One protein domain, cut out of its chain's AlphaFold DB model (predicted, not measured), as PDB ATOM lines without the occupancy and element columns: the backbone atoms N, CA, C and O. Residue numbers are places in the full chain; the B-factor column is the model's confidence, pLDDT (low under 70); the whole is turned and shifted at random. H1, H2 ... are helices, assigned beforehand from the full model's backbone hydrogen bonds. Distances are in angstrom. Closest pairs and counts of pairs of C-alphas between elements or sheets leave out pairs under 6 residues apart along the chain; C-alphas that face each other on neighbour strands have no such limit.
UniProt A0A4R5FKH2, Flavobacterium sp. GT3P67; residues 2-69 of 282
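This is residues 2 to 69 of the 282 residues of a protein of Flavobacterium sp. GT3P67 (UniProt A0A4R5FKH2). H3 and H4 make a V, joined at one end; H2 carries on the H3 limb at its other end, and short H1 folds back beside the start of H3. Residues 55 to 69, of which 55 to 67 belong to H4, stick out free. The printed part has 68 residues, four named helices in the order H1 to H4 and no named strand: all helix, loose, with a radius of gyration of the C-alphas of 15.2 A, flat, spanning 42 by 39 by 14 A.

H1, residues 2 to 10, touches residues 26 to 32 of H3, residues 26 to 42, at a shallow tilt of 30 degrees, opposite ways; the closest C-alphas, of Gly 4 and Ile 29, are 4.7 A apart. H2, residues 15 to 24, meets H3 only through their link. H3 and H4, residues 44 to 67, form a helical hairpin, their closest C-alphas those of Arg 39 and Gly 47, 4.6 A. Every O i to N i+4 pair is within hydrogen-bond range in H3 and H4, 4 of 6 in H2 and 1 of 5 in H1, where 5 of 6 O i to N i+3 pairs are.

H1 begins at C-alpha 2 (55.440, 148.293, 105.455). H3 is 23.5 A long and H4 33.6 A, ending at C-alpha 67 (24.402, 164.521, 96.571).

The printed part has no cut, and its three links are tight. Residues 68 to 69 are under 70 in pLDDT.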
ATOM      1  N   LEU A   2      55.263 147.058 104.660       73.38
ATOM      2  CA  LEU A   2      55.440 148.293 105.455       73.38
ATOM      3  C   LEU A   2      54.254 149.278 105.349       73.38
ATOM      4  O   LEU A   2      53.813 149.840 106.344       73.38
ATOM      5  N   PHE A   3      53.672 149.394 104.151       75.12
ATOM      6  CA  PHE A   3      52.472 150.198 103.897       75.12
ATOM      7  C   PHE A   3      51.226 149.737 104.671       75.12
ATOM      8  O   PHE A   3      50.411 150.564 105.041       75.12
ATOM      9  N   GLY A   4      51.044 148.444 104.941       76.69
ATOM     10  CA  GLY A   4      49.903 147.993 105.745       76.69
ATOM     11  C   GLY A   4      50.102 148.292 107.230       76.69
ATOM     12  O   GLY A   4      49.188 148.753 107.898       76.69
ATOM     13  N   LEU A   5      51.329 148.110 107.722       81.56
ATOM     14  CA  LEU A   5      51.669 148.280 109.137       81.56
ATOM     15  C   LEU A   5      51.580 149.735 109.612       81.56
ATOM     16  O   LEU A   5      51.199 149.965 110.755       81.56
ATOM     17  N   ILE A   6      51.853 150.721 108.748       85.38
ATOM     18  CA  ILE A   6      51.686 152.137 109.121       85.38
ATOM     19  C   ILE A   6      50.220 152.487 109.422       85.38
ATOM     20  O   ILE A   6      49.965 153.366 110.226       85.38
ATOM     21  N   HIS A   7      49.245 151.758 108.865       83.94
ATOM     22  CA  HIS A   7      47.824 152.020 109.122       83.94
ATOM     23  C   HIS A   7      47.363 151.571 110.517       83.94
ATOM     24  O   HIS A   7      46.253 151.913 110.918       83.94
ATOM     25  N   ILE A   8      48.202 150.862 111.286       85.56
ATOM     26  CA  ILE A   8      47.930 150.575 112.704       85.56
ATOM     27  C   ILE A   8      47.802 151.888 113.497       85.56
ATOM     28  O   ILE A   8      47.026 151.946 114.445       85.56
ATOM     29  N   THR A   9      48.476 152.967 113.076       87.31
ATOM     30  CA  THR A   9      48.407 154.276 113.749       87.31
ATOM     31  C   THR A   9      47.058 154.980 113.601       87.31
ATOM     32  O   THR A   9      46.835 155.985 114.266       87.31
ATOM     33  N   ASN A  10      46.157 154.483 112.746       87.12
ATOM     34  CA  ASN A  10      44.798 155.019 112.619       87.12
ATOM     35  C   ASN A  10      43.874 154.572 113.765       87.12
ATOM     36  O   ASN A  10      42.724 155.001 113.823       87.12
ATOM     37  N   PHE A  11      44.356 153.698 114.649       87.06
ATOM     38  CA  PHE A  11      43.610 153.176 115.784       87.06
ATOM     39  C   PHE A  11      44.252 153.639 117.093       87.06
ATOM     40  O   PHE A  11      45.477 153.694 117.210       87.06
ATOM     41  N   GLU A  12      43.428 153.949 118.097       88.06
ATOM     42  CA  GLU A  12      43.927 154.234 119.444       88.06
ATOM     43  C   GLU A  12      44.646 153.007 120.014       88.06
ATOM     44  O   GLU A  12      44.200 151.871 119.859       88.06
ATOM     45  N   PHE A  13      45.790 153.206 120.665       86.56
ATOM     46  CA  PHE A  13      46.596 152.081 121.125       86.56
ATOM     47  C   PHE A  13      45.893 151.316 122.259       86.56
ATOM     48  O   PHE A  13      45.617 151.863 123.323       86.56
ATOM     49  N   SER A  14      45.636 150.024 122.044       90.56
ATOM     50  CA  SER A  14      45.062 149.108 123.036       90.56
ATOM     51  C   SER A  14      45.568 147.685 122.802       90.56
ATOM     52  O   SER A  14      45.829 147.290 121.662       90.56
ATOM     53  N   TYR A  15      45.654 146.879 123.864       90.06
ATOM     54  CA  TYR A  15      46.031 145.462 123.776       90.06
ATOM     55  C   TYR A  15      45.119 144.668 122.832       90.06
ATOM     56  O   TYR A  15      45.593 143.808 122.091       90.06
ATOM     57  N   THR A  16      43.824 144.993 122.797       90.56
ATOM     58  CA  THR A  16      42.861 144.374 121.874       90.56
ATOM     59  C   THR A  16      43.176 144.715 120.417       90.56
ATOM     60  O   THR A  16      43.112 143.848 119.550       90.56
ATOM     61  N   ILE A  17      43.562 145.962 120.144       88.75
ATOM     62  CA  ILE A  17      43.904 146.439 118.798       88.75
ATOM     63  C   ILE A  17      45.237 145.848 118.339       88.75
ATOM     64  O   ILE A  17      45.360 145.462 117.180       88.75
ATOM     65  N   LEU A  18      46.207 145.686 119.244       88.25
ATOM     66  CA  LEU A  18      47.466 145.009 118.942       88.25
ATOM     67  C   LEU A  18      47.238 143.534 118.580       88.25
ATOM     68  O   LEU A  18      47.770 143.065 117.574       88.25
ATOM     69  N   LEU A  19      46.402 142.826 119.348       92.69
ATOM     70  CA  LEU A  19      46.040 141.431 119.083       92.69
ATOM     71  C   LEU A  19      45.304 141.265 117.744       92.69
ATOM     72  O   LEU A  19      45.592 140.339 116.989       92.69
ATOM     73  N   LEU A  20      44.376 142.173 117.433       92.56
ATOM     74  CA  LEU A  20      43.610 142.152 116.184       92.56
ATOM     75  C   LEU A  20      44.336 142.821 115.010       92.56
ATOM     76  O   LEU A  20      43.826 142.794 113.889       92.56
ATOM     77  N   SER A  21      45.527 143.387 115.229       89.75
ATOM     78  CA  SER A  21      46.244 144.166 114.216       89.75
ATOM     79  C   SER A  21      46.432 143.439 112.879       89.75
ATOM     80  O   SER A  21      46.187 144.090 111.863       89.75
ATOM     81  N   PRO A  22      46.730 142.117 112.805       87.19
ATOM     82  CA  PRO A  22      46.876 141.434 111.519       87.19
ATOM     83  C   PRO A  22      45.582 141.423 110.701       87.19
ATOM     84  O   PRO A  22      45.640 141.474 109.478       87.19
ATOM     85  N   ILE A  23      44.425 141.389 111.368       91.19
ATOM     86  CA  ILE A  23      43.102 141.425 110.734       91.19
ATOM     87  C   ILE A  23      42.754 142.863 110.343       91.19
ATOM     88  O   ILE A  23      42.294 143.103 109.229       91.19
ATOM     89  N   LEU A  24      43.017 143.826 111.231       88.44
ATOM     90  CA  LEU A  24      42.693 145.240 111.015       88.44
ATOM     91  C   LEU A  24      43.448 145.852 109.828       88.44
ATOM     92  O   LEU A  24      42.884 146.694 109.130       88.44
ATOM     93  N   VAL A  25      44.692 145.424 109.576       91.50
ATOM     94  CA  VAL A  25      45.491 145.907 108.431       91.50
ATOM     95  C   VAL A  25      45.521 144.955 107.236       91.50
ATOM     96  O   VAL A  25      46.136 145.272 106.211       91.50
ATOM     97  N   ALA A  26      44.874 143.787 107.335       90.12
ATOM     98  CA  ALA A  26      44.814 142.819 106.241       90.12
ATOM     99  C   ALA A  26      44.285 143.435 104.933       90.12
ATOM    100  O   ALA A  26      44.935 143.217 103.909       90.12
ATOM    101  N   PRO A  27      43.204 144.245 104.916       88.25
ATOM    102  CA  PRO A  27      42.726 144.871 103.681       88.25
ATOM    103  C   PRO A  27      43.807 145.703 102.974       88.25
ATOM    104  O   PRO A  27      43.992 145.594 101.762       88.25
ATOM    105  N   GLN A  28      44.582 146.479 103.735       88.06
ATOM    106  CA  GLN A  28      45.639 147.363 103.247       88.06
ATOM    107  C   GLN A  28      46.858 146.568 102.759       88.06
ATOM    108  O   GLN A  28      47.477 146.932 101.755       88.06
ATOM    109  N   ILE A  29      47.199 145.459 103.430       89.56
ATOM    110  CA  ILE A  29      48.268 144.549 102.993       89.56
ATOM    111  C   ILE A  29      47.871 143.828 101.704       89.56
ATOM    112  O   ILE A  29      48.666 143.802 100.763       89.56
ATOM    113  N   ILE A  30      46.659 143.272 101.648       90.12
ATOM    114  CA  ILE A  30      46.136 142.529 100.497       90.12
ATOM    115  C   ILE A  30      46.054 143.453  99.280       90.12
ATOM    116  O   ILE A  30      46.595 143.130  98.223       90.12
ATOM    117  N   LEU A  31      45.465 144.640  99.432       88.06
ATOM    118  CA  LEU A  31      45.383 145.621  98.354       88.06
ATOM    119  C   LEU A  31      46.772 146.076  97.886       88.06
ATOM    120  O   LEU A  31      47.040 146.123  96.686       88.06
ATOM    121  N   GLY A  32      47.678 146.368  98.825       88.81
ATOM    122  CA  GLY A  32      49.058 146.732  98.508       88.81
ATOM    123  C   GLY A  32      49.804 145.622  97.760       88.81
ATOM    124  O   GLY A  32      50.585 145.912  96.852       88.81
ATOM    125  N   PHE A  33      49.534 144.357  98.095       89.50
ATOM    126  CA  PHE A  33      50.068 143.194  97.390       89.50
ATOM    127  C   PHE A  33      49.520 143.095  95.962       89.50
ATOM    128  O   PHE A  33      50.311 142.988  95.028       89.50
ATOM    129  N   PHE A  34      48.202 143.220  95.764       89.62
ATOM    130  CA  PHE A  34      47.591 143.206  94.429       89.62
ATOM    131  C   PHE A  34      48.098 144.348  93.539       89.62
ATOM    132  O   PHE A  34      48.497 144.109  92.401       89.62
ATOM    133  N   ILE A  35      48.162 145.579  94.060       88.81
ATOM    134  CA  ILE A  35      48.704 146.735  93.324       88.81
ATOM    135  C   ILE A  35      50.196 146.532  93.013       88.81
ATOM    136  O   ILE A  35      50.662 146.881  91.927       88.81
ATOM    137  N   GLY A  36      50.960 145.953  93.947       89.56
ATOM    138  CA  GLY A  36      52.364 145.590  93.743       89.56
ATOM    139  C   GLY A  36      52.548 144.554  92.631       89.56
ATOM    140  O   GLY A  36      53.348 144.772  91.722       89.56
ATOM    141  N   PHE A  37      51.763 143.478  92.654       91.62
ATOM    142  CA  PHE A  37      51.757 142.445  91.619       91.62
ATOM    143  C   PHE A  37      51.400 143.016  90.242       91.62
ATOM    144  O   PHE A  37      52.115 142.765  89.272       91.62
ATOM    145  N   LEU A  38      50.345 143.836  90.161       91.50
ATOM    146  CA  LEU A  38      49.928 144.482  88.913       91.50
ATOM    147  C   LEU A  38      51.040 145.359  88.334       91.50
ATOM    148  O   LEU A  38      51.307 145.300  87.138       91.50
ATOM    149  N   ARG A  39      51.740 146.107  89.192       91.50
ATOM    150  CA  ARG A  39      52.857 146.969  88.794       91.50
ATOM    151  C   ARG A  39      54.021 146.189  88.189       91.50
ATOM    152  O   ARG A  39      54.591 146.626  87.196       91.50
ATOM    153  N   VAL A  40      54.380 145.061  88.804       92.25
ATOM    154  CA  VAL A  40      55.516 144.235  88.366       92.25
ATOM    155  C   VAL A  40      55.168 143.447  87.103       92.25
ATOM    156  O   VAL A  40      55.995 143.347  86.205       92.25
ATOM    157  N   ARG A  41      53.948 142.904  87.007       92.88
ATOM    158  CA  ARG A  41      53.553 142.012  85.906       92.88
ATOM    159  C   ARG A  41      52.992 142.733  84.681       92.88
ATOM    160  O   ARG A  41      53.210 142.277  83.565       92.88
ATOM    161  N   TYR A  42      52.258 143.820  84.884       91.38
ATOM    162  CA  TYR A  42      51.521 144.526  83.829       91.38
ATOM    163  C   TYR A  42      51.944 145.996  83.693       91.38
ATOM    164  O   TYR A  42      51.331 146.760  82.951       91.38
ATOM    165  N   GLY A  43      53.007 146.393  84.396       92.38
ATOM    166  CA  GLY A  43      53.589 147.725  84.325       92.38
ATOM    167  C   GLY A  43      52.971 148.730  85.297       92.38
ATOM    168  O   GLY A  43      51.908 148.534  85.891       92.38
ATOM    169  N   PHE A  44      53.673 149.851  85.458       90.94
ATOM    170  CA  PHE A  44      53.334 150.884  86.436       90.94
ATOM    171  C   PHE A  44      51.926 151.461  86.252       90.94
ATOM    172  O   PHE A  44      51.206 151.646  87.234       90.94
ATOM    173  N   VAL A  45      51.519 151.692  85.000       92.94
ATOM    174  CA  VAL A  45      50.248 152.345  84.659       92.94
ATOM    175  C   VAL A  45      49.051 151.561  85.199       92.94
ATOM    176  O   VAL A  45      48.174 152.155  85.819       92.94
ATOM    177  N   LEU A  46      49.026 150.231  85.046       89.56
ATOM    178  CA  LEU A  46      47.888 149.430  85.509       89.56
ATOM    179  C   LEU A  46      47.785 149.410  87.042       89.56
ATOM    180  O   LEU A  46      46.689 149.512  87.592       89.56
ATOM    181  N   GLY A  47      48.924 149.344  87.739       88.12
ATOM    182  CA  GLY A  47      48.963 149.463  89.198       88.12
ATOM    183  C   GLY A  47      48.470 150.830  89.690       88.12
ATOM    184  O   GLY A  47      47.703 150.898  90.651       88.12
ATOM    185  N   PHE A  48      48.862 151.911  89.007       89.69
ATOM    186  CA  PHE A  48      48.389 153.266  89.301       89.69
ATOM    187  C   PHE A  48      46.878 153.412  89.073       89.69
ATOM    188  O   PHE A  48      46.180 153.912  89.952       89.69
ATOM    189  N   LEU A  49      46.357 152.920  87.944       92.81
ATOM    190  CA  LEU A  49      44.925 152.974  87.637       92.81
ATOM    191  C   LEU A  49      44.087 152.193  88.651       92.81
ATOM    192  O   LEU A  49      43.049 152.687  89.078       92.81
ATOM    193  N   MET A  50      44.545 151.018  89.091       89.81
ATOM    194  CA  MET A  50      43.847 150.252  90.129       89.81
ATOM    195  C   MET A  50      43.820 150.997  91.470       89.81
ATOM    196  O   MET A  50      42.798 151.004  92.155       89.81
ATOM    197  N   HIS A  51      44.920 151.659  91.843       87.19
ATOM    198  CA  HIS A  51      44.957 152.493  93.045       87.19
ATOM    199  C   HIS A  51      44.011 153.698  92.935       87.19
ATOM    200  O   HIS A  51      43.241 153.970  93.855       87.19
ATOM    201  N   ALA A  52      44.033 154.385  91.791       91.75
ATOM    202  CA  ALA A  52      43.140 155.499  91.511       91.75
ATOM    203  C   ALA A  52      41.669 155.060  91.542       91.75
ATOM    204  O   ALA A  52      40.858 155.742  92.157       91.75
ATOM    205  N   LEU A  53      41.335 153.903  90.959       92.12
ATOM    206  CA  LEU A  53      39.983 153.342  90.972       92.12
ATOM    207  C   LEU A  53      39.533 152.982  92.389       92.12
ATOM    208  O   LEU A  53      38.426 153.339  92.776       92.12
ATOM    209  N   HIS A  54      40.390 152.329  93.178       87.12
ATOM    210  CA  HIS A  54      40.099 152.034  94.580       87.12
ATOM    211  C   HIS A  54      39.734 153.316  95.340       87.12
ATOM    212  O   HIS A  54      38.687 153.378  95.976       87.12
ATOM    213  N   ASN A  55      40.541 154.372  95.209       88.50
ATOM    214  CA  ASN A  55      40.260 155.652  95.860       88.50
ATOM    215  C   ASN A  55      38.998 156.324  95.291       88.50
ATOM    216  O   ASN A  55      38.197 156.865  96.052       88.50
ATOM    217  N   ALA A  56      38.789 156.255  93.975       91.94
ATOM    218  CA  ALA A  56      37.622 156.818  93.305       91.94
ATOM    219  C   ALA A  56      36.316 156.149  93.747       91.94
ATOM    220  O   ALA A  56      35.309 156.835  93.858       91.94
ATOM    221  N   VAL A  57      36.322 154.848  94.054       91.19
ATOM    222  CA  VAL A  57      35.147 154.155  94.599       91.19
ATOM    223  C   VAL A  57      34.756 154.752  95.953       91.19
ATOM    224  O   VAL A  57      33.605 155.142  96.131       91.19
ATOM    225  N   PHE A  58      35.697 154.902  96.891       84.38
ATOM    226  CA  PHE A  58      35.390 155.460  98.217       84.38
ATOM    227  C   PHE A  58      35.007 156.943  98.167       84.38
ATOM    228  O   PHE A  58      34.023 157.342  98.791       84.38
ATOM    229  N   ILE A  59      35.739 157.752  97.393       87.88
ATOM    230  CA  ILE A  59      35.402 159.168  97.181       87.88
ATOM    231  C   ILE A  59      34.040 159.287  96.489       87.88
ATOM    232  O   ILE A  59      33.216 160.103  96.890       87.88
ATOM    233  N   GLY A  60      33.783 158.444  95.488       88.06
ATOM    234  CA  GLY A  60      32.531 158.401  94.741       88.06
ATOM    235  C   GLY A  60      31.339 158.065  95.628       88.06
ATOM    236  O   GLY A  60      30.335 158.768  95.575       88.06
ATOM    237  N   PHE A  61      31.455 157.062  96.504       83.88
ATOM    238  CA  PHE A  61      30.418 156.760  97.497       83.88
ATOM    239  C   PHE A  61      30.166 157.932  98.452       83.88
ATOM    240  O   PHE A  61      29.008 158.262  98.713       83.88
ATOM    241  N   GLY A  62      31.224 158.590  98.936       82.06
ATOM    242  CA  GLY A  62      31.094 159.789  99.767       82.06
ATOM    243  C   GLY A  62      30.362 160.920  99.040       82.06
ATOM    244  O   GLY A  62      29.413 161.489  99.574       82.06
ATOM    245  N   LEU A  63      30.739 161.188  97.789       83.12
ATOM    246  CA  LEU A  63      30.126 162.231  96.970       83.12
ATOM    247  C   LEU A  63      28.659 161.916  96.647       83.12
ATOM    248  O   LEU A  63      27.808 162.787  96.795       83.12
ATOM    249  N   LEU A  64      28.336 160.672  96.281       79.81
ATOM    250  CA  LEU A  64      26.955 160.221  96.055       79.81
ATOM    251  C   LEU A  64      26.093 160.365  97.316       79.81
ATOM    252  O   LEU A  64      24.948 160.798  97.230       79.81
ATOM    253  N   SER A  65      26.644 160.054  98.493       72.81
ATOM    254  CA  SER A  65      25.948 160.252  99.768       72.81
ATOM    255  C   SER A  65      25.651 161.734 100.036       72.81
ATOM    256  O   SER A  65      24.545 162.070 100.464       72.81
ATOM    257  N   MET A  66      26.594 162.626  99.723       71.19
ATOM    258  CA  MET A  66      26.403 164.075  99.852       71.19
ATOM    259  C   MET A  66      25.394 164.626  98.837       71.19
ATOM    260  O   MET A  66      24.595 165.479  99.199       71.19
ATOM    261  N   LEU A  67      25.370 164.112  97.601       72.00
ATOM    262  CA  LEU A  67      24.402 164.521  96.571       72.00
ATOM    263  C   LEU A  67      22.946 164.211  96.953       72.00
ATOM    264  O   LEU A  67      22.033 164.894  96.496       72.00
ATOM    265  N   ASN A  68      22.723 163.207  97.805       67.56
ATOM    266  CA  ASN A  68      21.388 162.845  98.288       67.56
ATOM    267  C   ASN A  68      20.857 163.772  99.393       67.56
ATOM    268  O   ASN A  68      19.713 163.604  99.822       67.56
ATOM    269  N   HIS A  69      21.665 164.735  99.847       67.81
ATOM    270  CA  HIS A  69      21.288 165.729 100.842       67.81
ATOM    271  C   HIS A  69      21.326 167.116 100.207       67.81
ATOM    272  O   HIS A  69      22.352 167.544  99.680       67.81
TER     273      HIS A  69